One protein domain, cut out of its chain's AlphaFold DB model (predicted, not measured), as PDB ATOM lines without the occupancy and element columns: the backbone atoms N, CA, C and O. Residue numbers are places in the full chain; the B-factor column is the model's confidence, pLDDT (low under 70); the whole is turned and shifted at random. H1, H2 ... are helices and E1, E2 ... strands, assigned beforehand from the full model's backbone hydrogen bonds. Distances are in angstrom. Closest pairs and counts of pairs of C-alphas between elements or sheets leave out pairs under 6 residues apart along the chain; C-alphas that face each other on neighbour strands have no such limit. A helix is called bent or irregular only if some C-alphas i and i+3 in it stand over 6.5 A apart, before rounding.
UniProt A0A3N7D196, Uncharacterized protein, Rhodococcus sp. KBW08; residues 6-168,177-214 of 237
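This is residues 6 to 168 and 177 to 214 of the 237 residues of an uncharacterized protein of Rhodococcus sp. KBW08 (UniProt A0A3N7D196). Three long helices, H1, H2 and H6, lie side by side as a bundle with their centres in a triangle, and a twisted two-stranded hairpin, E1 and E2, packs on H6 alone of the three, with E1 next to it. H5 crosses H2 at a steep tilt, and the shorter H3 and H4 lie near the end of H2 at residue 71, H3 close to Gly 69 and H4 close to Phe 68. The printed part has 201 residues, with six named helices and two named strands in the order H1 H2 H3 H4 E1 E2 H5 H6; the sheet, order E1 - E2, is antiparallel and the class is mostly helix. The whole is compact, with a radius of gyration of the C-alphas of 17.8 A and spans of 57 by 42 by 32 A.

Find C-alpha 107 at (71.339, -85.631, 7.025), where E1 begins, residues 107 to 113; E2 is residues 121 to 127. H6, residues 186 to 206, runs 30.3 A to C-alpha 206 at (79.951, -93.580, 1.799). H1, residues 6 to 32, starts at C-alpha 6, (83.232, -95.282, -6.381), and spans 38.7 A, with a kink of 29 degrees near residue 18; it is neither bent nor irregular, but only just: C-alphas 19 and 22 are 6.3 A apart. H2 is residues 47 to 71, 36.6 A; H5 is residues 129 to 147, 26.2 A; H4 is residues 86 to 97 and H3 residues 74 to 78.

Look first at the hairpin of E1 and E2, where N 110 and O 124 are 2.9 A apart and N 124 and O 110 2.8 A, within hydrogen-bond range. The closest C-alphas of E1 and H6, Thr 110 and Gly 191, are 3.8 A apart. In the bundle, H6 touches H2, closest C-alphas Phe 57 and Val 189 at 5.8 A, at a shallow tilt of 9 degrees, the same way. H1 touches H6 at Val 9 and Ile 204, C-alphas 6.2 A apart. H1 and H2 form a helical hairpin at a shallow tilt of 2 degrees; the C-alphas of Pro 23 and Ala 56 are closest, 4.3 A. H2, the hub, touches H5 with residues 54 to 61 alone, closest C-alphas Leu 58 and Arg 143 at 6.5 A, at a steep tilt of 56 degrees. H4 only just touches H5, with 3 pairs of C-alphas within 8 A, closest Pro 86 and Gly 133 at 6.1 A. H3 is close to but not clearly touching H2, C-alphas of Gly 69 and Arg 75 at 5.8 A. Every O i to N i+4 pair is within hydrogen-bond range in H3, H4, H5 and H6; H1 has 21 of 23 and H2 18 of 21.

The C-alphas farthest apart, Asp 40 and Ala 98, are 60.6 A apart. Residues 169 to 176 are not printed, and C-alphas 168 and 177 are 12.7 A apart across the cut. The link from H1 to H2 is long. Look for pLDDT under 70 at residues 114 to 119, 166 to 168 and 177 to 179; the mean of the printed part is 89.8.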
ATOM      1  N   LEU A   6      83.116 -96.734  -6.585       97.56
ATOM      2  CA  LEU A   6      83.232 -95.282  -6.381       97.56
ATOM      3  C   LEU A   6      83.228 -94.514  -7.709       97.56
ATOM      4  O   LEU A   6      82.498 -93.538  -7.834       97.56
ATOM      5  N   ARG A   7      83.981 -94.981  -8.715       97.25
ATOM      6  CA  ARG A   7      84.041 -94.305 -10.019       97.25
ATOM      7  C   ARG A   7      82.661 -94.180 -10.667       97.25
ATOM      8  O   ARG A   7      82.298 -93.098 -11.100       97.25
ATOM      9  N   GLN A   8      81.875 -95.256 -10.637       96.81
ATOM     10  CA  GLN A   8      80.493 -95.251 -11.121       96.81
ATOM     11  C   GLN A   8      79.631 -94.243 -10.349       96.81
ATOM     12  O   GLN A   8      78.846 -93.526 -10.957       96.81
ATOM     13  N   VAL A   9      79.769 -94.164  -9.021       98.06
ATOM     14  CA  VAL A   9      79.008 -93.200  -8.206       98.06
ATOM     15  C   VAL A   9      79.344 -91.759  -8.585       98.06
ATOM     16  O   VAL A   9      78.429 -90.947  -8.698       98.06
ATOM     17  N   ILE A  10      80.623 -91.457  -8.822       98.31
ATOM     18  CA  ILE A  10      81.080 -90.131  -9.265       98.31
ATOM     19  C   ILE A  10      80.519 -89.811 -10.656       98.31
ATOM     20  O   ILE A  10      79.887 -88.773 -10.824       98.31
ATOM     21  N   ASP A  11      80.644 -90.721 -11.625       98.06
ATOM     22  CA  ASP A  11      80.151 -90.498 -12.995       98.06
ATOM     23  C   ASP A  11      78.617 -90.270 -13.024       98.06
ATOM     24  O   ASP A  11      78.094 -89.416 -13.754       98.06
ATOM     25  N   VAL A  12      77.864 -91.003 -12.190       97.94
ATOM     26  CA  VAL A  12      76.409 -90.814 -12.037       97.94
ATOM     27  C   VAL A  12      76.095 -89.495 -11.316       97.94
ATOM     28  O   VAL A  12      75.124 -88.825 -11.673       97.94
ATOM     29  N   ALA A  13      76.912 -89.078 -10.342       98.25
ATOM     30  CA  ALA A  13      76.773 -87.786  -9.671       98.25
ATOM     31  C   ALA A  13      77.025 -86.604 -10.621       98.25
ATOM     32  O   ALA A  13      76.233 -85.665 -10.630       98.25
ATOM     33  N   GLU A  14      78.060 -86.667 -11.464       98.12
ATOM     34  CA  GLU A  14      78.340 -85.667 -12.507       98.12
ATOM     35  C   GLU A  14      77.170 -85.559 -13.495       98.12
ATOM     36  O   GLU A  14      76.697 -84.468 -13.822       98.12
ATOM     37  N   THR A  15      76.628 -86.707 -13.910       97.62
ATOM     38  CA  THR A  15      75.437 -86.756 -14.766       97.62
ATOM     39  C   THR A  15      74.224 -86.127 -14.074       97.62
ATOM     40  O   THR A  15      73.474 -85.369 -14.697       97.62
ATOM     41  N   ALA A  16      74.017 -86.411 -12.787       97.62
ATOM     42  CA  ALA A  16      72.941 -85.816 -12.004       97.62
ATOM     43  C   ALA A  16      73.118 -84.295 -11.862       97.62
ATOM     44  O   ALA A  16      72.141 -83.567 -12.033       97.62
ATOM     45  N   ALA A  17      74.342 -83.808 -11.630       97.75
ATOM     46  CA  ALA A  17      74.653 -82.380 -11.563       97.75
ATOM     47  C   ALA A  17      74.269 -81.672 -12.871       97.75
ATOM     48  O   ALA A  17      73.479 -80.729 -12.846       97.75
ATOM     49  N   ALA A  18      74.693 -82.206 -14.021       97.44
ATOM     50  CA  ALA A  18      74.327 -81.658 -15.328       97.44
ATOM     51  C   ALA A  18      72.804 -81.649 -15.567       97.44
ATOM     52  O   ALA A  18      72.256 -80.708 -16.141       97.44
ATOM     53  N   ARG A  19      72.082 -82.681 -15.110       96.88
ATOM     54  CA  ARG A  19      70.615 -82.752 -15.243       96.88
ATOM     55  C   ARG A  19      69.876 -81.827 -14.267       96.88
ATOM     56  O   ARG A  19      68.741 -81.439 -14.556       96.88
ATOM     57  N   LEU A  20      70.487 -81.464 -13.138       97.81
ATOM     58  CA  LEU A  20      69.927 -80.522 -12.163       97.81
ATOM     59  C   LEU A  20      70.002 -79.054 -12.621       97.81
ATOM     60  O   LEU A  20      69.260 -78.229 -12.091       97.81
ATOM     61  N   GLU A  21      70.782 -78.728 -13.654       96.56
ATOM     62  CA  GLU A  21      70.819 -77.381 -14.250       96.56
ATOM     63  C   GLU A  21      69.436 -76.889 -14.701       96.56
ATOM     64  O   GLU A  21      69.062 -75.733 -14.494       96.56
ATOM     65  N   ILE A  22      68.627 -77.785 -15.276       95.69
ATOM     66  CA  ILE A  22      67.282 -77.453 -15.761       95.69
ATOM     67  C   ILE A  22      66.358 -77.031 -14.607       95.69
ATOM     68  O   ILE A  22      65.837 -75.912 -14.654       95.69
ATOM     69  N   PRO A  23      66.110 -77.858 -13.568       96.38
ATOM     70  CA  PRO A  23      65.260 -77.435 -12.458       96.38
ATOM     71  C   PRO A  23      65.822 -76.224 -11.706       96.38
ATOM     72  O   PRO A  23      65.039 -75.373 -11.281       96.38
ATOM     73  N   THR A  24      67.145 -76.094 -11.597       95.00
ATOM     74  CA  THR A  24      67.799 -74.909 -11.030       95.00
ATOM     75  C   THR A  24      67.470 -73.645 -11.834       95.00
ATOM     76  O   THR A  24      66.990 -72.656 -11.272       95.00
ATOM     77  N   THR A  25      67.588 -73.701 -13.162       94.06
ATOM     78  CA  THR A  25      67.209 -72.605 -14.066       94.06
ATOM     79  C   THR A  25      65.717 -72.283 -13.974       94.06
ATOM     80  O   THR A  25      65.330 -71.115 -13.959       94.06
ATOM     81  N   MET A  26      64.849 -73.293 -13.853       94.12
ATOM     82  CA  MET A  26      63.406 -73.082 -13.678       94.12
ATOM     83  C   MET A  26      63.075 -72.338 -12.380       94.12
ATOM     84  O   MET A  26      62.130 -71.543 -12.350       94.12
ATOM     85  N   VAL A  27      63.832 -72.584 -11.309       92.25
ATOM     86  CA  VAL A  27      63.688 -71.861 -10.042       92.25
ATOM     87  C   VAL A  27      64.124 -70.403 -10.197       92.25
ATOM     88  O   VAL A  27      63.393 -69.518  -9.748       92.25
ATOM     89  N   THR A  28      65.243 -70.131 -10.876       89.50
ATOM     90  CA  THR A  28      65.673 -68.760 -11.213       89.50
ATOM     91  C   THR A  28      64.616 -68.043 -12.055       89.50
ATOM     92  O   THR A  28      64.087 -67.017 -11.626       89.50
ATOM     93  N   LEU A  29      64.166 -68.663 -13.150       89.00
ATOM     94  CA  LEU A  29      63.122 -68.123 -14.022       89.00
ATOM     95  C   LEU A  29      61.820 -67.841 -13.263       89.00
ATOM     96  O   LEU A  29      61.168 -66.823 -13.494       89.00
ATOM     97  N   HIS A  30      61.420 -68.713 -12.330       90.25
ATOM     98  CA  HIS A  30      60.251 -68.446 -11.493       90.25
ATOM     99  C   HIS A  30      60.399 -67.109 -10.745       90.25
ATOM    100  O   HIS A  30      59.399 -66.404 -10.582       90.25
ATOM    101  N   ARG A  31      61.596 -66.739 -10.273       85.69
ATOM    102  CA  ARG A  31      61.828 -65.451  -9.593       85.69
ATOM    103  C   ARG A  31      61.789 -64.282 -10.571       85.69
ATOM    104  O   ARG A  31      61.100 -63.308 -10.283       85.69
ATOM    105  N   ASP A  32      62.397 -64.407 -11.742       84.38
ATOM    106  CA  ASP A  32      62.401 -63.339 -12.756       84.38
ATOM    107  C   ASP A  32      60.983 -62.996 -13.220       84.38
ATOM    108  O   ASP A  32      60.580 -61.830 -13.315       84.38
ATOM    109  N   LEU A  33      60.155 -64.029 -13.397       85.12
ATOM    110  CA  LEU A  33      58.751 -63.882 -13.773       85.12
ATOM    111  C   LEU A  33      57.903 -63.158 -12.720       85.12
ATOM    112  O   LEU A  33      56.811 -62.690 -13.041       85.12
ATOM    113  N   GLN A  34      58.384 -63.020 -11.479       80.06
ATOM    114  CA  GLN A  34      57.695 -62.245 -10.445       80.06
ATOM    115  C   GLN A  34      57.600 -60.758 -10.809       80.06
ATOM    116  O   GLN A  34      56.626 -60.101 -10.434       80.06
ATOM    117  N   HIS A  35      58.599 -60.244 -11.527       80.69
ATOM    118  CA  HIS A  35      58.702 -58.839 -11.913       80.69
ATOM    119  C   HIS A  35      58.426 -58.611 -13.406       80.69
ATOM    120  O   HIS A  35      58.200 -57.474 -13.820       80.69
ATOM    121  N   ALA A  36      58.386 -59.681 -14.202       81.69
ATOM    122  CA  ALA A  36      58.176 -59.609 -15.640       81.69
ATOM    123  C   ALA A  36      56.733 -59.235 -16.039       81.69
ATOM    124  O   ALA A  36      55.737 -59.613 -15.401       81.69
ATOM    125  N   LYS A  37      56.632 -58.517 -17.162       82.44
ATOM    126  CA  LYS A  37      55.378 -58.163 -17.834       82.44
ATOM    127  C   LYS A  37      55.410 -58.640 -19.283       82.44
ATOM    128  O   LYS A  37      56.458 -58.639 -19.920       82.44
ATOM    129  N   MET A  38      54.251 -59.029 -19.793       81.88
ATOM    130  CA  MET A  38      54.013 -59.260 -21.214       81.88
ATOM    131  C   MET A  38      54.121 -57.941 -22.003       81.88
ATOM    132  O   MET A  38      53.968 -56.871 -21.404       81.88
ATOM    133  N   PRO A  39      54.308 -57.984 -23.338       85.31
ATOM    134  CA  PRO A  39      54.323 -56.781 -24.181       85.31
ATOM    135  C   PRO A  39      53.059 -55.914 -24.063       85.31
ATOM    136  O   PRO A  39      53.120 -54.703 -24.232       85.31
ATOM    137  N   ASP A  40      51.921 -56.522 -23.720       89.31
ATOM    138  CA  ASP A  40      50.643 -55.841 -23.466       89.31
ATOM    139  C   ASP A  40      50.498 -55.288 -22.029       89.31
ATOM    140  O   ASP A  40      49.425 -54.839 -21.627       89.31
ATOM    141  N   GLY A  41      51.566 -55.343 -21.227       82.81
ATOM    142  CA  GLY A  41      51.613 -54.839 -19.857       82.81
ATOM    143  C   GLY A  41      51.065 -55.791 -18.788       82.81
ATOM    144  O   GLY A  41      51.197 -55.485 -17.597       82.81
ATOM    145  N   ARG A  42      50.491 -56.949 -19.154       82.81
ATOM    146  CA  ARG A  42      49.983 -57.926 -18.175       82.81
ATOM    147  C   ARG A  42      51.119 -58.572 -17.391       82.81
ATOM    148  O   ARG A  42      52.158 -58.917 -17.944       82.81
ATOM    149  N   SER A  43      50.915 -58.774 -16.091       82.00
ATOM    150  CA  SER A  43      51.896 -59.474 -15.256       82.00
ATOM    151  C   SER A  43      51.966 -60.958 -15.620       82.00
ATOM    152  O   SER A  43      50.937 -61.595 -15.849       82.00
ATOM    153  N   LEU A  44      53.178 -61.516 -15.611       78.56
ATOM    154  CA  LEU A  44      53.399 -62.962 -15.705       78.56
ATOM    155  C   LEU A  44      53.235 -63.684 -14.356       78.56
ATOM    156  O   LEU A  44      53.274 -64.915 -14.295       78.56
ATOM    157  N   ARG A  45      52.977 -62.931 -13.280       80.94
ATOM    158  CA  ARG A  45      52.659 -63.469 -11.961       80.94
ATOM    159  C   ARG A  45      51.308 -64.180 -11.988       80.94
ATOM    160  O   ARG A  45      50.292 -63.589 -12.346       80.94
ATOM    161  N   GLY A  46      51.274 -65.430 -11.533       77.62
ATOM    162  CA  GLY A  46      50.022 -66.176 -11.429       77.62
ATOM    163  C   GLY A  46      50.184 -67.693 -11.503       77.62
ATOM    164  O   GLY A  46      51.274 -68.215 -11.267       77.62
ATOM    165  N   PRO A  47      49.107 -68.427 -11.845       75.94
ATOM    166  CA  PRO A  47      49.099 -69.891 -11.850       75.94
ATOM    167  C   PRO A  47      50.217 -70.513 -12.694       75.94
ATOM    168  O   PRO A  47      50.835 -71.477 -12.261       75.94
ATOM    169  N   ARG A  48      50.533 -69.921 -13.856       73.81
ATOM    170  CA  ARG A  48      51.604 -70.400 -14.746       73.81
ATOM    171  C   ARG A  48      52.986 -70.314 -14.095       73.81
ATOM    172  O   ARG A  48      53.728 -71.286 -14.139       73.81
ATOM    173  N   GLN A  49      53.289 -69.197 -13.429       81.44
ATOM    174  CA  GLN A  49      54.505 -69.050 -12.626       81.44
ATOM    175  C   GLN A  49      54.538 -70.109 -11.515       81.44
ATOM    176  O   GLN A  49      55.526 -70.818 -11.363       81.44
ATOM    177  N   HIS A  50      53.434 -70.292 -10.785       80.06
ATOM    178  CA  HIS A  50      53.360 -71.280  -9.706       80.06
ATOM    179  C   HIS A  50      53.509 -72.731 -10.169       80.06
ATOM    180  O   HIS A  50      53.976 -73.544  -9.377       80.06
ATOM    181  N   SER A  51      53.153 -73.061 -11.411       84.56
ATOM    182  CA  SER A  51      53.372 -74.397 -11.972       84.56
ATOM    183  C   SER A  51      54.847 -74.700 -12.244       84.56
ATOM    184  O   SER A  51      55.234 -75.863 -12.167       84.56
ATOM    185  N   LEU A  52      55.694 -73.686 -12.481       89.88
ATOM    186  CA  LEU A  52      57.135 -73.899 -12.691       89.88
ATOM    187  C   LEU A  52      57.797 -74.563 -11.485       89.88
ATOM    188  O   LEU A  52      58.626 -75.447 -11.660       89.88
ATOM    189  N   ARG A  53      57.382 -74.208 -10.262       91.69
ATOM    190  CA  ARG A  53      57.926 -74.821  -9.037       91.69
ATOM    191  C   ARG A  53      57.592 -76.318  -8.954       91.69
ATOM    192  O   ARG A  53      58.389 -77.090  -8.437       91.69
ATOM    193  N   TRP A  54      56.436 -76.727  -9.481       93.81
ATOM    194  CA  TRP A  54      56.032 -78.132  -9.537       93.81
ATOM    195  C   TRP A  54      56.802 -78.901 -10.605       93.81
ATOM    196  O   TRP A  54      57.245 -80.013 -10.342       93.81
ATOM    197  N   GLY A  55      57.018 -78.290 -11.774       94.81
ATOM    198  CA  GLY A  55      57.878 -78.861 -12.810       94.81
ATOM    199  C   GLY A  55      59.316 -79.046 -12.322       94.81
ATOM    200  O   GLY A  55      59.852 -80.144 -12.417       94.81
ATOM    201  N   ALA A  56      59.902 -78.011 -11.711       96.31
ATOM    202  CA  ALA A  56      61.240 -78.083 -11.125       96.31
ATOM    203  C   ALA A  56      61.327 -79.185 -10.058       96.31
ATOM    204  O   ALA A  56      62.214 -80.027 -10.117       96.31
ATOM    205  N   PHE A  57      60.356 -79.249  -9.142       97.31
ATOM    206  CA  PHE A  57      60.278 -80.313  -8.143       97.31
ATOM    207  C   PHE A  57      60.269 -81.721  -8.755       97.31
ATOM    208  O   PHE A  57      61.035 -82.577  -8.317       97.31
ATOM    209  N   LEU A  58      59.428 -81.967  -9.766       97.50
ATOM    210  CA  LEU A  58      59.341 -83.277 -10.420       97.50
ATOM    211  C   LEU A  58      60.652 -83.658 -11.113       97.50
ATOM    212  O   LEU A  58      61.061 -84.815 -11.035       97.50
ATOM    213  N   LEU A  59      61.323 -82.694 -11.751       97.62
ATOM    214  CA  LEU A  59      62.621 -82.925 -12.382       97.62
ATOM    215  C   LEU A  59      63.693 -83.287 -11.348       97.62
ATOM    216  O   LEU A  59      64.411 -84.259 -11.561       97.62
ATOM    217  N   VAL A  60      63.753 -82.581 -10.212       98.12
ATOM    218  CA  VAL A  60      64.679 -82.899  -9.107       98.12
ATOM    219  C   VAL A  60      64.380 -84.277  -8.525       98.12
ATOM    220  O   VAL A  60      65.294 -85.081  -8.356       98.12
ATOM    221  N   TYR A  61      63.102 -84.586  -8.275       97.88
ATOM    222  CA  TYR A  61      62.692 -85.883  -7.736       97.88
ATOM    223  C   TYR A  61      63.115 -87.024  -8.665       97.88
ATOM    224  O   TYR A  61      63.649 -88.034  -8.214       97.88
ATOM    225  N   GLY A  62      62.906 -86.845  -9.972       96.25
ATOM    226  CA  GLY A  62      63.354 -87.796 -10.981       96.25
ATOM    227  C   GLY A  62      64.871 -87.993 -10.973       96.25
ATOM    228  O   GLY A  62      65.316 -89.126 -11.119       96.25
ATOM    229  N   GLN A  63      65.658 -86.931 -10.754       96.56
ATOM    230  CA  GLN A  63      67.119 -87.040 -10.698       96.56
ATOM    231  C   GLN A  63      67.610 -87.822  -9.489       96.56
ATOM    232  O   GLN A  63      68.411 -88.731  -9.660       96.56
ATOM    233  N   ILE A  64      67.124 -87.527  -8.282       97.62
ATOM    234  CA  ILE A  64      67.577 -88.256  -7.090       97.62
ATOM    235  C   ILE A  64      67.102 -89.720  -7.101       97.62
ATOM    236  O   ILE A  64      67.845 -90.619  -6.712       97.62
ATOM    237  N   GLU A  65      65.887 -89.990  -7.590       95.94
ATOM    238  CA  GLU A  65      65.380 -91.359  -7.758       95.94
ATOM    239  C   GLU A  65      66.191 -92.124  -8.821       95.94
ATOM    240  O   GLU A  65      66.571 -93.277  -8.608       95.94
ATOM    241  N   GLY A  66      66.511 -91.460  -9.937       95.44
ATOM    242  CA  GLY A  66      67.378 -91.981 -10.992       95.44
ATOM    243  C   GLY A  66      68.798 -92.258 -10.502       95.44
ATOM    244  O   GLY A  66      69.297 -93.352 -10.736       95.44
ATOM    245  N   PHE A  67      69.398 -91.332  -9.750       97.50
ATOM    246  CA  PHE A  67      70.734 -91.463  -9.166       97.50
ATOM    247  C   PHE A  67      70.866 -92.755  -8.355       97.50
ATOM    248  O   PHE A  67      71.731 -93.576  -8.647       97.50
ATOM    249  N   PHE A  68      69.977 -92.996  -7.385       97.12
ATOM    250  CA  PHE A  68      70.038 -94.229  -6.593       97.12
ATOM    251  C   PHE A  68      69.742 -95.477  -7.432       97.12
ATOM    252  O   PHE A  68      70.324 -96.531  -7.183       97.12
ATOM    253  N   GLY A  69      68.860 -95.373  -8.430       95.62
ATOM    254  CA  GLY A  69      68.573 -96.467  -9.355       95.62
ATOM    255  C   GLY A  69      69.769 -96.864 -10.228       95.62
ATOM    256  O   GLY A  69      69.998 -98.058 -10.411       95.62
ATOM    257  N   GLU A  70      70.516 -95.883 -10.738       95.38
ATOM    258  CA  GLU A  70      71.709 -96.061 -11.579       95.38
ATOM    259  C   GLU A  70      72.921 -96.505 -10.743       95.38
ATOM    260  O   GLU A  70      73.596 -97.467 -11.108       95.38
ATOM    261  N   VAL A  71      73.157 -95.876  -9.583       96.06
ATOM    262  CA  VAL A  71      74.234 -96.266  -8.657       96.06
ATOM    263  C   VAL A  71      74.093 -97.725  -8.254       96.06
ATOM    264  O   VAL A  71      75.083 -98.438  -8.256       96.06
ATOM    265  N   LEU A  72      72.883 -98.183  -7.929       95.56
ATOM    266  CA  LEU A  72      72.654 -99.533  -7.409       95.56
ATOM    267  C   LEU A  72      72.323-100.571  -8.490       95.56
ATOM    268  O   LEU A  72      71.890-101.667  -8.145       95.56
ATOM    269  N   GLY A  73      72.428-100.224  -9.781       91.19
ATOM    270  CA  GLY A  73      72.096-101.129 -10.894       91.19
ATOM    271  C   GLY A  73      70.646-101.642 -10.890       91.19
ATOM    272  O   GLY A  73      70.287-102.560 -11.627       91.19
ATOM    273  N   TYR A  74      69.775-101.061 -10.060       89.88
ATOM    274  CA  TYR A  74      68.475-101.642  -9.727       89.88
ATOM    275  C   TYR A  74      67.538-101.677 -10.937       89.88
ATOM    276  O   TYR A  74      66.738-102.606 -11.092       89.88
ATOM    277  N   ARG A  75      67.622-100.660 -11.803       80.12
ATOM    278  CA  ARG A  75      66.785-100.572 -13.002       80.12
ATOM    279  C   ARG A  75      67.120-101.674 -14.001       80.12
ATOM    280  O   ARG A  75      66.191-102.296 -14.514       80.12
ATOM    281  N   ASP A  76      68.403-101.929 -14.217       81.19
ATOM    282  CA  ASP A  76      68.880-102.914 -15.187       81.19
ATOM    283  C   ASP A  76      68.578-104.338 -14.714       81.19
ATOM    284  O   ASP A  76      68.149-105.182 -15.497       81.19
ATOM    285  N   GLU A  77      68.685-104.592 -13.407       83.81
ATOM    286  CA  GLU A  77      68.398-105.912 -12.846       83.81
ATOM    287  C   GLU A  77      66.909-106.220 -12.680       83.81
ATOM    288  O   GLU A  77      66.480-107.364 -12.847       83.81
ATOM    289  N   LYS A  78      66.110-105.240 -12.234       84.12
ATOM    290  CA  LYS A  78      64.713-105.473 -11.821       84.12
ATOM    291  C   LYS A  78      63.693-104.973 -12.833       84.12
ATOM    292  O   LYS A  78      62.499-105.173 -12.604       84.12
ATOM    293  N   ASN A  79      64.132-104.307 -13.906       82.81
ATOM    294  CA  ASN A  79      63.283-103.626 -14.888       82.81
ATOM    295  C   ASN A  79      62.216-102.727 -14.223       82.81
ATOM    296  O   ASN A  79      61.053-102.678 -14.628       82.81
ATOM    297  N   ARG A  80      62.589-102.084 -13.108       83.06
ATOM    298  CA  ARG A  80      61.713-101.266 -12.255       83.06
ATOM    299  C   ARG A  80      62.504-100.114 -11.654       83.06
ATOM    300  O   ARG A  80      63.691-100.249 -11.384       83.06
ATOM    301  N   THR A  81      61.826 -99.010 -11.365       84.81
ATOM    302  CA  THR A  81      62.424 -97.885 -10.637       84.81
ATOM    303  C   THR A  81      62.639 -98.252  -9.166       84.81
ATOM    304  O   THR A  81      61.751 -98.831  -8.527       84.81
ATOM    305  N   LEU A  82      63.807 -97.911  -8.616       91.38
ATOM    306  CA  LEU A  82      64.048 -97.949  -7.176       91.38
ATOM    307  C   LEU A  82      63.368 -96.721  -6.558       91.38
ATOM    308  O   LEU A  82      63.801 -95.612  -6.848       91.38
ATOM    309  N   PRO A  83      62.295 -96.867  -5.760       90.88
ATOM    310  CA  PRO A  83      61.652 -95.706  -5.162       90.88
ATOM    311  C   PRO A  83      62.606 -95.004  -4.199       90.88
ATOM    312  O   PRO A  83      63.354 -95.670  -3.481       90.88
ATOM    313  N   LEU A  84      62.489 -93.679  -4.116       94.19
ATOM    314  CA  LEU A  84      63.208 -92.861  -3.140       94.19
ATOM    315  C   LEU A  84      62.707 -93.139  -1.706       94.19
ATOM    316  O   LEU A  84      61.873 -92.421  -1.155       94.19
ATOM    317  N   ASN A  85      63.167 -94.247  -1.130       94.19
ATOM    318  CA  ASN A  85      62.849 -94.727   0.210       94.19
ATOM    319  C   ASN A  85      64.161 -95.155   0.898       94.19
ATOM    320  O   ASN A  85      64.789 -96.100   0.419       94.19
ATOM    321  N   PRO A  86      64.571 -94.490   1.996       94.81
ATOM    322  CA  PRO A  86      65.853 -94.746   2.654       94.81
ATOM    323  C   PRO A  86      66.106 -96.199   3.034       94.81
ATOM    324  O   PRO A  86      67.191 -96.701   2.768       94.81
ATOM    325  N   ASP A  87      65.117 -96.881   3.614       94.44
ATOM    326  CA  ASP A  87      65.298 -98.255   4.088       94.44
ATOM    327  C   ASP A  87      65.509 -99.210   2.916       94.44
ATOM    328  O   ASP A  87      66.474 -99.966   2.897       94.44
ATOM    329  N   LYS A  88      64.694 -99.089   1.864       95.00
ATOM    330  CA  LYS A  88      64.867 -99.903   0.660       95.00
ATOM    331  C   LYS A  88      66.195 -99.617  -0.047       95.00
ATOM    332  O   LYS A  88      66.824-100.546  -0.544       95.00
ATOM    333  N   ILE A  89      66.607 -98.351  -0.131       96.75
ATOM    334  CA  ILE A  89      67.893 -97.984  -0.739       96.75
ATOM    335  C   ILE A  89      69.049 -98.556   0.088       96.75
ATOM    336  O   ILE A  89      69.966 -99.136  -0.491       96.75
ATOM    337  N   ARG A  90      68.984 -98.450   1.422       96.31
ATOM    338  CA  ARG A  90      69.965 -99.039   2.343       96.31
ATOM    339  C   ARG A  90      70.061-100.550   2.160       96.31
ATOM    340  O   ARG A  90      71.164-101.060   2.004       96.31
ATOM    341  N   ASP A  91      68.929-101.248   2.115       95.56
ATOM    342  CA  ASP A  91      68.891-102.705   1.958       95.56
ATOM    343  C   ASP A  91      69.544-103.155   0.645       95.56
ATOM    344  O   ASP A  91      70.340-104.094   0.631       95.56
ATOM    345  N   VAL A  92      69.242-102.469  -0.464       95.75
ATOM    346  CA  VAL A  92      69.841-102.772  -1.773       95.75
ATOM    347  C   VAL A  92      71.337-102.452  -1.770       95.75
ATOM    348  O   VAL A  92      72.130-103.278  -2.212       95.75
ATOM    349  N   ALA A  93      71.746-101.301  -1.234       96.44
ATOM    350  CA  ALA A  93      73.156-100.926  -1.155       96.44
ATOM    351  C   ALA A  93      73.978-101.901  -0.304       96.44
ATOM    352  O   ALA A  93      75.075-102.294  -0.698       96.44
ATOM    353  N   MET A  94      73.431-102.354   0.824       96.19
ATOM    354  CA  MET A  94      74.090-103.346   1.665       96.19
ATOM    355  C   MET A  94      74.184-104.699   0.953       96.19
ATOM    356  O   MET A  94      75.238-105.328   0.957       96.19
ATOM    357  N   LYS A  95      73.102-105.140   0.305       95.12
ATOM    358  CA  LYS A  95      73.043-106.444  -0.362       95.12
ATOM    359  C   LYS A  95      73.949-106.533  -1.588       95.12
ATOM    360  O   LYS A  95      74.655-107.524  -1.740       95.12
ATOM    361  N   GLU A  96      73.901-105.532  -2.461       93.06
ATOM    362  CA  GLU A  96      74.599-105.585  -3.747       93.06
ATOM    363  C   GLU A  96      76.028-105.043  -3.633       93.06
ATOM    364  O   GLU A  96      76.952-105.548  -4.274       93.06
ATOM    365  N   HIS A  97      76.225-104.002  -2.819       95.25
ATOM    366  CA  HIS A  97      77.469-103.236  -2.773       95.25
ATOM    367  C   HIS A  97      78.187-103.313  -1.418       95.25
ATOM    368  O   HIS A  97      79.299-102.814  -1.327       95.25
ATOM    369  N   ALA A  98      77.605-103.926  -0.379       95.69
ATOM    370  CA  ALA A  98      78.159-103.940   0.983       95.69
ATOM    371  C   ALA A  98      78.481-102.532   1.537       95.69
ATOM    372  O   ALA A  98      79.432-102.356   2.300       95.69
ATOM    373  N   VAL A  99      77.683-101.526   1.154       96.38
ATOM    374  CA  VAL A  99      77.812-100.134   1.617       96.38
ATOM    375  C   VAL A  99      76.624 -99.765   2.503       96.38
ATOM    376  O   VAL A  99      75.470 -99.958   2.121       96.38
ATOM    377  N   ASP A 100      76.905 -99.186   3.673       93.81
ATOM    378  CA  ASP A 100      75.882 -98.665   4.583       93.81
ATOM    379  C   ASP A 100      75.465 -97.240   4.182       93.81
ATOM    380  O   ASP A 100      76.191 -96.269   4.406       93.81
ATOM    381  N   LEU A 101      74.291 -97.117   3.559       95.44
ATOM    382  CA  LEU A 101      73.687 -95.831   3.199       95.44
ATOM    383  C   LEU A 101      72.621 -95.411   4.213       95.44
ATOM    384  O   LEU A 101      71.986 -96.240   4.867       95.44
ATOM    385  N   PHE A 102      72.364 -94.103   4.302       93.50
ATOM    386  CA  PHE A 102      71.412 -93.536   5.263       93.50
ATOM    387  C   PHE A 102      71.707 -93.993   6.698       93.50
ATOM    388  O   PHE A 102      70.810 -94.490   7.380       93.50
ATOM    389  N   SER A 103      72.955 -93.860   7.152       87.44
ATOM    390  CA  SER A 103      73.319 -94.138   8.545       87.44
ATOM    391  C   SER A 103      72.825 -93.018   9.478       87.44
ATOM    392  O   SER A 103      72.291 -92.001   9.034       87.44
ATOM    393  N   GLN A 104      72.980 -93.173  10.797       87.69
ATOM    394  CA  GLN A 104      72.478 -92.187  11.774       87.69
ATOM    395  C   GLN A 104      73.115 -90.794  11.644       87.69
ATOM    396  O   GLN A 104      72.503 -89.803  12.038       87.69
ATOM    397  N   ASN A 105      74.313 -90.711  11.063       89.38
ATOM    398  CA  ASN A 105      75.029 -89.449  10.872       89.38
ATOM    399  C   ASN A 105      74.666 -88.753   9.557       89.38
ATOM    400  O   ASN A 105      75.135 -87.643   9.309       89.38
ATOM    401  N   TRP A 106      73.853 -89.397   8.716       94.75
ATOM    402  CA  TRP A 106      73.379 -88.770   7.497       94.75
ATOM    403  C   TRP A 106      72.407 -87.646   7.822       94.75
ATOM    404  O   TRP A 106      71.644 -87.709   8.790       94.75
ATOM    405  N   GLY A 107      72.377 -86.639   6.966       95.50
ATOM    406  CA  GLY A 107      71.339 -85.631   7.025       95.50
ATOM    407  C   GLY A 107      71.155 -84.888   5.717       95.50
ATOM    408  O   GLY A 107      71.775 -85.198   4.709       95.50
ATOM    409  N   LEU A 108      70.272 -83.907   5.726       96.00
ATOM    410  CA  LEU A 108      70.035 -83.031   4.588       96.00
ATOM    411  C   LEU A 108      69.694 -81.631   5.075       96.00
ATOM    412  O   LEU A 108      69.127 -81.463   6.161       96.00
ATOM    413  N   ARG A 109      70.031 -80.635   4.263       94.94
ATOM    414  CA  ARG A 109      69.685 -79.233   4.481       94.94
ATOM    415  C   ARG A 109      68.529 -78.875   3.563       94.94
ATOM    416  O   ARG A 109      68.573 -79.111   2.360       94.94
ATOM    417  N   THR A 110      67.483 -78.296   4.132       93.69
ATOM    418  CA  THR A 110      66.291 -77.872   3.390       93.69
ATOM    419  C   THR A 110      65.745 -76.567   3.960       93.69
ATOM    420  O   THR A 110      66.203 -76.078   4.989       93.69
ATOM    421  N   ARG A 111      64.756 -75.983   3.287       89.44
ATOM    422  CA  ARG A 111      64.051 -74.778   3.727       89.44
ATOM    423  C   ARG A 111      62.712 -75.151   4.344       89.44
ATOM    424  O   ARG A 111      61.899 -75.796   3.680       89.44
ATOM    425  N   THR A 112      62.451 -74.680   5.557       85.44
ATOM    426  CA  THR A 112      61.163 -74.849   6.249       85.44
ATOM    427  C   THR A 112      60.661 -73.511   6.788       85.44
ATOM    428  O   THR A 112      61.370 -72.506   6.755       85.44
ATOM    429  N   LEU A 113      59.392 -73.431   7.198       75.88
ATOM    430  CA  LEU A 113      58.834 -72.180   7.713       75.88
ATOM    431  C   LEU A 113      59.151 -71.998   9.203       75.88
ATOM    432  O   LEU A 113      58.870 -72.877  10.018       75.88
ATOM    433  N   ARG A 114      59.595 -70.797   9.585       61.75
ATOM    434  CA  ARG A 114      59.797 -70.439  10.989       61.75
ATOM    435  C   ARG A 114      58.489 -70.048  11.695       61.75
ATOM    436  O   ARG A 114      58.081 -68.886  11.685       61.75
ATOM    437  N   GLY A 115      57.866 -71.000  12.392       55.31
ATOM    438  CA  GLY A 115      56.799 -70.744  13.373       55.31
ATOM    439  C   GLY A 115      55.504 -70.105  12.829       55.31
ATOM    440  O   GLY A 115      55.353 -69.809  11.651       55.31
ATOM    441  N   LYS A 116      54.511 -69.882  13.706       48.38
ATOM    442  CA  LYS A 116      53.130 -69.506  13.316       48.38
ATOM    443  C   LYS A 116      52.934 -68.054  12.820       48.38
ATOM    444  O   LYS A 116      51.827 -67.723  12.408       48.38
ATOM    445  N   ARG A 117      53.939 -67.168  12.905       43.91
ATOM    446  CA  ARG A 117      53.769 -65.706  12.686       43.91
ATOM    447  C   ARG A 117      54.634 -65.088  11.575       43.91
ATOM    448  O   ARG A 117      54.475 -63.902  11.305       43.91
ATOM    449  N   GLY A 118      55.522 -65.847  10.929       52.12
ATOM    450  CA  GLY A 118      56.411 -65.340   9.875       52.12
ATOM    451  C   GLY A 118      56.112 -65.934   8.497       52.12
ATOM    452  O   GLY A 118      55.803 -67.114   8.383       52.12
ATOM    453  N   ASN A 119      56.259 -65.129   7.439       63.00
ATOM    454  CA  ASN A 119      56.221 -65.584   6.037       63.00
ATOM    455  C   ASN A 119      57.615 -65.981   5.501       63.00
ATOM    456  O   ASN A 119      57.787 -66.130   4.291       63.00
ATOM    457  N   ARG A 120      58.626 -66.085   6.374       70.81
ATOM    458  CA  ARG A 120      60.018 -66.355   5.998       70.81
ATOM    459  C   ARG A 120      60.328 -67.841   6.168       70.81
ATOM    460  O   ARG A 120      59.931 -68.447   7.163       70.81
ATOM    461  N   SER A 121      61.003 -68.405   5.173       80.62
ATOM    462  CA  SER A 121      61.593 -69.737   5.257       80.62
ATOM    463  C   SER A 121      63.019 -69.641   5.782       80.62
ATOM    464  O   SER A 121      63.794 -68.873   5.212       80.62
ATOM    465  N   ASP A 122      63.369 -70.472   6.751       84.44
ATOM    466  CA  ASP A 122      64.727 -70.596   7.278       84.44
ATOM    467  C   ASP A 122      65.332 -71.924   6.804       84.44
ATOM    468  O   ASP A 122      64.615 -72.841   6.385       84.44
ATOM    469  N   TRP A 123      66.659 -72.024   6.836       89.31
ATOM    470  CA  TRP A 123      67.320 -73.313   6.676       89.31
ATOM    471  C   TRP A 123      67.097 -74.203   7.901       89.31
ATOM    472  O   TRP A 123      67.156 -73.748   9.042       89.31
ATOM    473  N   GLU A 124      66.904 -75.490   7.654       90.50
ATOM    474  CA  GLU A 124      66.793 -76.526   8.671       90.50
ATOM    475  C   GLU A 124      67.595 -77.761   8.247       90.50
ATOM    476  O   GLU A 124      67.635 -78.116   7.064       90.50
ATOM    477  N   THR A 125      68.196 -78.436   9.227       94.00
ATOM    478  CA  THR A 125      68.906 -79.701   9.025       94.00
ATOM    479  C   THR A 125      68.076 -80.870   9.554       94.00
ATOM    480  O   THR A 125      67.669 -80.897  10.718       94.00
ATOM    481  N   TYR A 126      67.854 -81.868   8.705       94.50
ATOM    482  CA  TYR A 126      67.198 -83.126   9.051       94.50
ATOM    483  C   TYR A 126      68.288 -84.179   9.184       94.50
ATOM    484  O   TYR A 126      68.845 -84.594   8.175       94.50
ATOM    485  N   ILE A 127      68.619 -84.571  10.414       94.62
ATOM    486  CA  ILE A 127      69.682 -85.541  10.716       94.62
ATOM    487  C   ILE A 127      69.053 -86.845  11.203       94.62
ATOM    488  O   ILE A 127      68.071 -86.834  11.953       94.62
ATOM    489  N   GLY A 128      69.645 -87.958  10.789       93.69
ATOM    490  CA  GLY A 128      69.252 -89.295  11.187       93.69
ATOM    491  C   GLY A 128      68.148 -89.882  10.317       93.69
ATOM    492  O   GLY A 128      67.398 -89.198   9.611       93.69
ATOM    493  N   THR A 129      68.041 -91.203  10.398       91.94
ATOM    494  CA  THR A 129      67.237 -92.017   9.480       91.94
ATOM    495  C   THR A 129      65.759 -91.661   9.510       91.94
ATOM    496  O   THR A 129      65.135 -91.539   8.460       91.94
ATOM    497  N   ARG A 130      65.211 -91.418  10.706       94.06
ATOM    498  CA  ARG A 130      63.802 -91.059  10.891       94.06
ATOM    499  C   ARG A 130      63.458 -89.729  10.226       94.06
ATOM    500  O   ARG A 130      62.535 -89.686   9.424       94.06
ATOM    501  N   ARG A 131      64.207 -88.657  10.517       94.50
ATOM    502  CA  ARG A 131      63.905 -87.323   9.969       94.50
ATOM    503  C   ARG A 131      64.067 -87.289   8.450       94.50
ATOM    504  O   ARG A 131      63.236 -86.691   7.772       94.50
ATOM    505  N   ILE A 132      65.095 -87.954   7.916       96.00
ATOM    506  CA  ILE A 132      65.270 -88.104   6.465       96.00
ATOM    507  C   ILE A 132      64.109 -88.910   5.862       96.00
ATOM    508  O   ILE A 132      63.560 -88.517   4.835       96.00
ATOM    509  N   GLY A 133      63.710 -90.011   6.506       96.38
ATOM    510  CA  GLY A 133      62.580 -90.840   6.090       96.38
ATOM    511  C   GLY A 133      61.269 -90.060   6.022       96.38
ATOM    512  O   GLY A 133      60.603 -90.091   4.987       96.38
ATOM    513  N   ASP A 134      60.943 -89.306   7.072       95.62
ATOM    514  CA  ASP A 134      59.748 -88.456   7.129       95.62
ATOM    515  C   ASP A 134      59.766 -87.408   5.999       95.62
ATOM    516  O   ASP A 134      58.782 -87.250   5.275       95.62
ATOM    517  N   TYR A 135      60.909 -86.743   5.782       96.62
ATOM    518  CA  TYR A 135      61.070 -85.743   4.720       96.62
ATOM    519  C   TYR A 135      60.877 -86.338   3.319       96.62
ATOM    520  O   TYR A 135      60.094 -85.824   2.520       96.62
ATOM    521  N   LEU A 136      61.549 -87.450   3.011       97.38
ATOM    522  CA  LEU A 136      61.445 -88.091   1.697       97.38
ATOM    523  C   LEU A 136      60.070 -88.731   1.468       97.38
ATOM    524  O   LEU A 136      59.604 -88.775   0.326       97.38
ATOM    525  N   SER A 137      59.392 -89.171   2.533       96.56
ATOM    526  CA  SER A 137      57.998 -89.621   2.476       96.56
ATOM    527  C   SER A 137      57.061 -88.488   2.048       96.56
ATOM    528  O   SER A 137      56.258 -88.671   1.128       96.56
ATOM    529  N   ASP A 138      57.227 -87.290   2.614       95.75
ATOM    530  CA  ASP A 138      56.453 -86.107   2.221       95.75
ATOM    531  C   ASP A 138      56.721 -85.695   0.767       95.75
ATOM    532  O   ASP A 138      55.780 -85.449   0.004       95.75
ATOM    533  N   MET A 139      57.986 -85.711   0.330       97.44
ATOM    534  CA  MET A 139      58.329 -85.461  -1.077       97.44
ATOM    535  C   MET A 139      57.699 -86.513  -1.998       97.44
ATOM    536  O   MET A 139      57.132 -86.177  -3.038       97.44
ATOM    537  N   LYS A 140      57.729 -87.794  -1.618       96.75
ATOM    538  CA  LYS A 140      57.088 -88.868  -2.388       96.75
ATOM    539  C   LYS A 140      55.576 -88.673  -2.493       96.75
ATOM    540  O   LYS A 140      55.016 -88.850  -3.575       96.75
ATOM    541  N   SER A 141      54.924 -88.294  -1.394       96.25
ATOM    542  CA  SER A 141      53.491 -87.995  -1.356       96.25
ATOM    543  C   SER A 141      53.134 -86.877  -2.340       96.25
ATOM    544  O   SER A 141      52.277 -87.058  -3.210       96.25
ATOM    545  N   LEU A 142      53.882 -85.770  -2.300       96.31
ATOM    546  CA  LEU A 142      53.715 -84.660  -3.237       96.31
ATOM    547  C   LEU A 142      53.950 -85.083  -4.697       96.31
ATOM    548  O   LEU A 142      53.156 -84.739  -5.575       96.31
ATOM    549  N   ARG A 143      55.009 -85.853  -4.970       96.56
ATOM    550  CA  ARG A 143      55.315 -86.368  -6.315       96.56
ATOM    551  C   ARG A 143      54.192 -87.239  -6.861       96.56
ATOM    552  O   ARG A 143      53.831 -87.085  -8.028       96.56
ATOM    553  N   ASN A 144      53.620 -88.118  -6.042       96.00
ATOM    554  CA  ASN A 144      52.506 -88.969  -6.455       96.00
ATOM    555  C   ASN A 144      51.267 -88.140  -6.809       96.00
ATOM    556  O   ASN A 144      50.685 -88.356  -7.870       96.00
ATOM    557  N   LEU A 145      50.906 -87.156  -5.979       95.75
ATOM    558  CA  LEU A 145      49.787 -86.255  -6.268       95.75
ATOM    559  C   LEU A 145      49.996 -85.518  -7.593       95.75
ATOM    560  O   LEU A 145      49.128 -85.564  -8.458       95.75
ATOM    561  N   LEU A 146      51.165 -84.907  -7.793       94.88
ATOM    562  CA  LEU A 146      51.466 -84.165  -9.021       94.88
ATOM    563  C   LEU A 146      51.465 -85.056 -10.272       94.88
ATOM    564  O   LEU A 146      50.937 -84.655 -11.304       94.88
ATOM    565  N   THR A 147      52.016 -86.269 -10.180       93.25
ATOM    566  CA  THR A 147      52.109 -87.203 -11.318       93.25
ATOM    567  C   THR A 147      50.740 -87.745 -11.735       93.25
ATOM    568  O   THR A 147      50.502 -87.979 -12.917       93.25
ATOM    569  N   HIS A 148      49.825 -87.924 -10.781       93.06
ATOM    570  CA  HIS A 148      48.486 -88.464 -11.031       93.06
ATOM    571  C   HIS A 148      47.403 -87.383 -11.193       93.06
ATOM    572  O   HIS A 148      46.221 -87.711 -11.238       93.06
ATOM    573  N   GLY A 149      47.780 -86.101 -11.281       90.38
ATOM    574  CA  GLY A 149      46.832 -84.990 -11.427       90.38
ATOM    575  C   GLY A 149      45.995 -84.699 -10.173       90.38
ATOM    576  O   GLY A 149      44.957 -84.047 -10.264       90.38
ATOM    577  N   GLY A 150      46.428 -85.187  -9.011       90.12
ATOM    578  CA  GLY A 150      45.818 -84.908  -7.713       90.12
ATOM    579  C   GLY A 150      46.113 -83.494  -7.201       90.12
ATOM    580  O   GLY A 150      46.955 -82.771  -7.735       90.12
ATOM    581  N   ASP A 151      45.424 -83.095  -6.129       90.31
ATOM    582  CA  ASP A 151      45.647 -81.796  -5.482       90.31
ATOM    583  C   ASP A 151      46.946 -81.830  -4.646       90.31
ATOM    584  O   ASP A 151      46.973 -82.496  -3.609       90.31
ATOM    585  N   PRO A 152      48.014 -81.089  -5.019       91.12
ATOM    586  CA  PRO A 152      49.286 -81.095  -4.290       91.12
ATOM    587  C   PRO A 152      49.175 -80.551  -2.863       91.12
ATOM    588  O   PRO A 152      50.094 -80.723  -2.064       91.12
ATOM    589  N   SER A 153      48.070 -79.882  -2.524       90.12
ATOM    590  CA  SER A 153      47.831 -79.425  -1.161       90.12
ATOM    591  C   SER A 153      47.388 -80.519  -0.195       90.12
ATOM    592  O   SER A 153      47.326 -80.262   1.001       90.12
ATOM    593  N   MET A 154      47.130 -81.724  -0.699       90.69
ATOM    594  CA  MET A 154      46.822 -82.912   0.098       90.69
ATOM    595  C   MET A 154      48.065 -83.764   0.393       90.69
ATOM    596  O   MET A 154      47.935 -84.892   0.859       90.69
ATOM    597  N   ALA A 155      49.268 -83.265   0.084       92.38
ATOM    598  CA  ALA A 155      50.499 -83.974   0.408       92.38
ATOM    599  C   ALA A 155      50.646 -84.144   1.927       92.38
ATOM    600  O   ALA A 155      50.210 -83.291   2.706       92.38
ATOM    601  N   THR A 156      51.288 -85.234   2.345       92.38
ATOM    602  CA  THR A 156      51.642 -85.435   3.756       92.38
ATOM    603  C   THR A 156      52.656 -84.381   4.191       92.38
ATOM    604  O   THR A 156      53.365 -83.810   3.363       92.38
ATOM    605  N   ASN A 157      52.706 -84.095   5.490       91.56
ATOM    606  CA  ASN A 157      53.649 -83.131   6.049       91.56
ATOM    607  C   ASN A 157      54.187 -83.598   7.408       91.56
ATOM    608  O   ASN A 157      54.241 -82.819   8.361       91.56
ATOM    609  N   GLY A 158      54.518 -84.888   7.515       89.19
ATOM    610  CA  GLY A 158      55.028 -85.486   8.753       89.19
ATOM    611  C   GLY A 158      56.380 -84.908   9.177       89.19
ATOM    612  O   GLY A 158      56.658 -84.782  10.367       89.19
ATOM    613  N   SER A 159      57.187 -84.482   8.205       91.19
ATOM    614  CA  SER A 159      58.465 -83.804   8.420       91.19
ATOM    615  C   SER A 159      58.309 -82.354   8.883       91.19
ATOM    616  O   SER A 159      59.203 -81.828   9.540       91.19
ATOM    617  N   GLY A 160      57.184 -81.711   8.552       89.12
ATOM    618  CA  GLY A 160      56.963 -80.277   8.750       89.12
ATOM    619  C   GLY A 160      57.576 -79.383   7.663       89.12
ATOM    620  O   GLY A 160      57.544 -78.158   7.798       89.12
ATOM    621  N   ALA A 161      58.115 -79.956   6.580       89.75
ATOM    622  CA  ALA A 161      58.790 -79.199   5.526       89.75
ATOM    623  C   ALA A 161      57.847 -78.364   4.641       89.75
ATOM    624  O   ALA A 161      58.256 -77.341   4.083       89.75
ATOM    625  N   PHE A 162      56.581 -78.762   4.494       90.06
ATOM    626  CA  PHE A 162      55.607 -78.016   3.704       90.06
ATOM    627  C   PHE A 162      54.905 -76.929   4.506       90.06
ATOM    628  O   PHE A 162      54.658 -77.035   5.709       90.06
ATOM    629  N   TRP A 163      54.514 -75.867   3.799       86.31
ATOM    630  CA  TRP A 163      53.813 -74.760   4.422       86.31
ATOM    631  C   TRP A 163      52.351 -75.105   4.668       86.31
ATOM    632  O   TRP A 163      51.636 -75.422   3.720       86.31
ATOM    633  N   LEU A 164      51.894 -74.978   5.912       84.94
ATOM    634  CA  LEU A 164      50.480 -75.113   6.247       84.94
ATOM    635  C   LEU A 164      49.693 -73.947   5.638       84.94
ATOM    636  O   LEU A 164      49.978 -72.775   5.894       84.94
ATOM    637  N   LEU A 165      48.695 -74.264   4.823       79.94
ATOM    638  CA  LEU A 165      47.751 -73.293   4.293       79.94
ATOM    639  C   LEU A 165      46.670 -73.023   5.343       79.94
ATOM    640  O   LEU A 165      46.254 -73.922   6.073       79.94
ATOM    641  N   GLN A 166      46.202 -71.774   5.422       69.31
ATOM    642  CA  GLN A 166      45.091 -71.434   6.311       69.31
ATOM    643  C   GLN A 166      43.858 -72.290   5.992       69.31
ATOM    644  O   GLN A 166      43.566 -72.568   4.822       69.31
ATOM    645  N   LYS A 167      43.111 -72.661   7.042       63.84
ATOM    646  CA  LYS A 167      41.780 -73.268   6.908       63.84
ATOM    647  C   LYS A 167      40.927 -72.373   6.001       63.84
ATOM    648  O   LYS A 167      41.029 -71.144   6.061       63.84
ATOM    649  N   LYS A 168      40.086 -72.966   5.147       58.31
ATOM    650  CA  LYS A 168      39.101 -72.179   4.388       58.31
ATOM    651  C   LYS A 168      38.278 -71.356   5.384       58.31
ATOM    652  O   LYS A 168      37.927 -71.856   6.445       58.31
ATOM    653  N   ASP A 177      42.388 -81.431  12.645       52.62
ATOM    654  CA  ASP A 177      43.737 -80.953  12.320       52.62
ATOM    655  C   ASP A 177      44.453 -81.832  11.269       52.62
ATOM    656  O   ASP A 177      45.427 -81.386  10.656       52.62
ATOM    657  N   GLU A 178      43.928 -83.037  11.016       49.12
ATOM    658  CA  GLU A 178      44.371 -84.002  10.002       49.12
ATOM    659  C   GLU A 178      44.182 -83.531   8.551       49.12
ATOM    660  O   GLU A 178      44.942 -83.945   7.680       49.12
ATOM    661  N   ASN A 179      43.249 -82.610   8.271       55.16
ATOM    662  CA  ASN A 179      42.990 -82.101   6.912       55.16
ATOM    663  C   ASN A 179      43.608 -80.715   6.648       55.16
ATOM    664  O   ASN A 179      43.110 -79.918   5.839       55.16
ATOM    665  N   ARG A 180      44.717 -80.383   7.324       70.19
ATOM    666  CA  ARG A 180      45.460 -79.154   7.023       70.19
ATOM    667  C   ARG A 180      46.139 -79.264   5.663       70.19
ATOM    668  O   ARG A 180      47.150 -79.933   5.496       70.19
ATOM    669  N   ARG A 181      45.595 -78.520   4.704       84.31
ATOM    670  CA  ARG A 181      46.174 -78.368   3.368       84.31
ATOM    671  C   ARG A 181      47.574 -77.772   3.451       84.31
ATOM    672  O   ARG A 181      47.810 -76.846   4.230       84.31
ATOM    673  N   VAL A 182      48.474 -78.236   2.598       88.19
ATOM    674  CA  VAL A 182      49.874 -77.806   2.585       88.19
ATOM    675  C   VAL A 182      50.301 -77.218   1.242       88.19
ATOM    676  O   VAL A 182      49.575 -77.246   0.252       88.19
ATOM    677  N   SER A 183      51.477 -76.605   1.183       87.00
ATOM    678  CA  SER A 183      52.104 -76.221  -0.078       87.00
ATOM    679  C   SER A 183      53.608 -76.106   0.085       87.00
ATOM    680  O   SER A 183      54.099 -75.368   0.939       87.00
ATOM    681  N   MET A 184      54.352 -76.738  -0.817       89.25
ATOM    682  CA  MET A 184      55.763 -76.424  -0.992       89.25
ATOM    683  C   MET A 184      55.918 -75.107  -1.760       89.25
ATOM    684  O   MET A 184      55.489 -74.979  -2.908       89.25
ATOM    685  N   ARG A 185      56.506 -74.088  -1.128       87.94
ATOM    686  CA  ARG A 185      56.846 -72.802  -1.772       87.94
ATOM    687  C   ARG A 185      58.074 -72.956  -2.672       87.94
ATOM    688  O   ARG A 185      58.732 -73.985  -2.623       87.94
ATOM    689  N   LEU A 186      58.392 -71.931  -3.467       88.62
ATOM    690  CA  LEU A 186      59.605 -71.932  -4.301       88.62
ATOM    691  C   LEU A 186      60.860 -72.244  -3.471       88.62
ATOM    692  O   LEU A 186      61.624 -73.125  -3.832       88.62
ATOM    693  N   MET A 187      60.981 -71.620  -2.297       88.62
ATOM    694  CA  MET A 187      62.062 -71.894  -1.345       88.62
ATOM    695  C   MET A 187      62.109 -73.361  -0.896       88.62
ATOM    696  O   MET A 187      63.182 -73.886  -0.647       88.62
ATOM    697  N   GLY A 188      60.965 -74.046  -0.816       91.38
ATOM    698  CA  GLY A 188      60.928 -75.480  -0.527       91.38
ATOM    699  C   GLY A 188      61.485 -76.325  -1.677       91.38
ATOM    700  O   GLY A 188      62.153 -77.317  -1.421       91.38
ATOM    701  N   VAL A 189      61.290 -75.901  -2.933       94.06
ATOM    702  CA  VAL A 189      61.934 -76.535  -4.101       94.06
ATOM    703  C   VAL A 189      63.446 -76.320  -4.055       94.06
ATOM    704  O   VAL A 189      64.190 -77.267  -4.265       94.06
ATOM    705  N   GLU A 190      63.904 -75.107  -3.726       93.19
ATOM    706  CA  GLU A 190      65.334 -74.821  -3.500       93.19
ATOM    707  C   GLU A 190      65.912 -75.713  -2.397       93.19
ATOM    708  O   GLU A 190      66.978 -76.301  -2.558       93.19
ATOM    709  N   GLY A 191      65.173 -75.855  -1.295       94.12
ATOM    710  CA  GLY A 191      65.516 -76.769  -0.213       94.12
ATOM    711  C   GLY A 191      65.590 -78.226  -0.668       94.12
ATOM    712  O   GLY A 191      66.474 -78.943  -0.225       94.12
ATOM    713  N   PHE A 192      64.718 -78.659  -1.581       96.81
ATOM    714  CA  PHE A 192      64.740 -80.022  -2.109       96.81
ATOM    715  C   PHE A 192      65.886 -80.273  -3.099       96.81
ATOM    716  O   PHE A 192      66.450 -81.369  -3.097       96.81
ATOM    717  N   ILE A 193      66.281 -79.269  -3.894       96.56
ATOM    718  CA  ILE A 193      67.521 -79.319  -4.689       96.56
ATOM    719  C   ILE A 193      68.703 -79.552  -3.744       96.56
ATOM    720  O   ILE A 193      69.409 -80.544  -3.899       96.56
ATOM    721  N   GLN A 194      68.841 -78.715  -2.707       95.94
ATOM    722  CA  GLN A 194      69.915 -78.846  -1.719       95.94
ATOM    723  C   GLN A 194      69.903 -80.204  -1.008       95.94
ATOM    724  O   GLN A 194      70.938 -80.853  -0.869       95.94
ATOM    725  N   ALA A 195      68.730 -80.652  -0.563       97.12
ATOM    726  CA  ALA A 195      68.593 -81.933   0.108       97.12
ATOM    727  C   ALA A 195      69.019 -83.091  -0.803       97.12
ATOM    728  O   ALA A 195      69.644 -84.044  -0.345       97.12
ATOM    729  N   SER A 196      68.713 -82.997  -2.099       97.94
ATOM    730  CA  SER A 196      69.105 -84.009  -3.075       97.94
ATOM    731  C   SER A 196      70.613 -84.043  -3.282       97.94
ATOM    732  O   SER A 196      71.204 -85.121  -3.254       97.94
ATOM    733  N   THR A 197      71.251 -82.880  -3.419       97.50
ATOM    734  CA  THR A 197      72.710 -82.784  -3.574       97.50
ATOM    735  C   THR A 197      73.445 -83.244  -2.317       97.50
ATOM    736  O   THR A 197      74.439 -83.954  -2.427       97.50
ATOM    737  N   ASP A 198      72.919 -82.943  -1.121       97.44
ATOM    738  CA  ASP A 198      73.474 -83.432   0.149       97.44
ATOM    739  C   ASP A 198      73.451 -84.968   0.221       97.44
ATOM    740  O   ASP A 198      74.433 -85.593   0.625       97.44
ATOM    741  N   LEU A 199      72.342 -85.602  -0.175       97.81
ATOM    742  CA  LEU A 199      72.213 -87.063  -0.159       97.81
ATOM    743  C   LEU A 199      73.116 -87.740  -1.203       97.81
ATOM    744  O   LEU A 199      73.718 -88.776  -0.911       97.81
ATOM    745  N   MET A 200      73.252 -87.157  -2.397       98.06
ATOM    746  CA  MET A 200      74.160 -87.670  -3.432       98.06
ATOM    747  C   MET A 200      75.628 -87.531  -3.011       98.06
ATOM    748  O   MET A 200      76.384 -88.496  -3.103       98.06
ATOM    749  N   ALA A 201      76.022 -86.388  -2.449       97.62
ATOM    750  CA  ALA A 201      77.376 -86.178  -1.944       97.62
ATOM    751  C   ALA A 201      77.713 -87.112  -0.763       97.62
ATOM    752  O   ALA A 201      78.775 -87.730  -0.755       97.62
ATOM    753  N   GLN A 202      76.791 -87.336   0.182       97.25
ATOM    754  CA  GLN A 202      76.988 -88.342   1.240       97.25
ATOM    755  C   GLN A 202      77.098 -89.763   0.689       97.25
ATOM    756  O   GLN A 202      77.799 -90.588   1.271       97.25
ATOM    757  N   THR A 203      76.450 -90.048  -0.443       97.75
ATOM    758  CA  THR A 203      76.615 -91.329  -1.137       97.75
ATOM    759  C   THR A 203      78.038 -91.470  -1.678       97.75
ATOM    760  O   THR A 203      78.655 -92.500  -1.440       97.75
ATOM    761  N   ILE A 204      78.613 -90.441  -2.312       97.81
ATOM    762  CA  ILE A 204      80.022 -90.455  -2.765       97.81
ATOM    763  C   ILE A 204      80.966 -90.758  -1.590       97.81
ATOM    764  O   ILE A 204      81.788 -91.676  -1.664       97.81
ATOM    765  N   LEU A 205      80.787 -90.054  -0.468       96.50
ATOM    766  CA  LEU A 205      81.589 -90.255   0.743       96.50
ATOM    767  C   LEU A 205      81.425 -91.667   1.326       96.50
ATOM    768  O   LEU A 205      82.405 -92.288   1.736       96.50
ATOM    769  N   ALA A 206      80.210 -92.220   1.321       96.25
ATOM    770  CA  ALA A 206      79.951 -93.580   1.799       96.25
ATOM    771  C   ALA A 206      80.630 -94.661   0.941       96.25
ATOM    772  O   ALA A 206      80.994 -95.715   1.457       96.25
ATOM    773  N   TYR A 207      80.871 -94.391  -0.346       97.44
ATOM    774  CA  TYR A 207      81.660 -95.257  -1.233       97.44
ATOM    775  C   TYR A 207      83.179 -95.033  -1.091       97.44
ATOM    776  O   TYR A 207      83.975 -95.589  -1.852       97.44
ATOM    777  N   GLY A 208      83.605 -94.259  -0.091       96.38
ATOM    778  CA  GLY A 208      85.007 -93.986   0.202       96.38
ATOM    779  C   GLY A 208      85.625 -92.903  -0.680       96.38
ATOM    780  O   GLY A 208      86.851 -92.874  -0.792       96.38
ATOM    781  N   GLY A 209      84.797 -92.068  -1.316       96.56
ATOM    782  CA  GLY A 209      85.235 -90.833  -1.959       96.56
ATOM    783  C   GLY A 209      85.537 -89.727  -0.950       96.56
ATOM    784  O   GLY A 209      85.342 -89.871   0.260       96.56
ATOM    785  N   SER A 210      86.016 -88.612  -1.472       95.38
ATOM    786  CA  SER A 210      86.367 -87.391  -0.757       95.38
ATOM    787  C   SER A 210      85.463 -86.229  -1.179       95.38
ATOM    788  O   SER A 210      84.626 -86.368  -2.068       95.38
ATOM    789  N   LEU A 211      85.627 -85.063  -0.549       93.25
ATOM    790  CA  LEU A 211      84.909 -83.855  -0.971       93.25
ATOM    791  C   LEU A 211      85.364 -83.349  -2.348       93.25
ATOM    792  O   LEU A 211      84.588 -82.676  -3.011       93.25
ATOM    793  N   GLU A 212      86.575 -83.695  -2.791       94.69
ATOM    794  CA  GLU A 212      87.078 -83.353  -4.130       94.69
ATOM    795  C   GLU A 212      86.397 -84.181  -5.231       94.69
ATOM    796  O   GLU A 212      86.381 -83.776  -6.388       94.69
ATOM    797  N   ASP A 213      85.806 -85.323  -4.866       96.25
ATOM    798  CA  ASP A 213      85.037 -86.181  -5.772       96.25
ATOM    799  C   ASP A 213      83.568 -85.733  -5.902       96.25
ATOM    800  O   ASP A 213      82.815 -86.282  -6.708       96.25
ATOM    801  N   VAL A 214      83.126 -84.780  -5.076       95.62
ATOM    802  CA  VAL A 214      81.772 -84.227  -5.141       95.62
ATOM    803  C   VAL A 214      81.728 -83.206  -6.280       95.62
ATOM    804  O   VAL A 214      82.511 -82.259  -6.256       95.62
TER     805      VAL A 214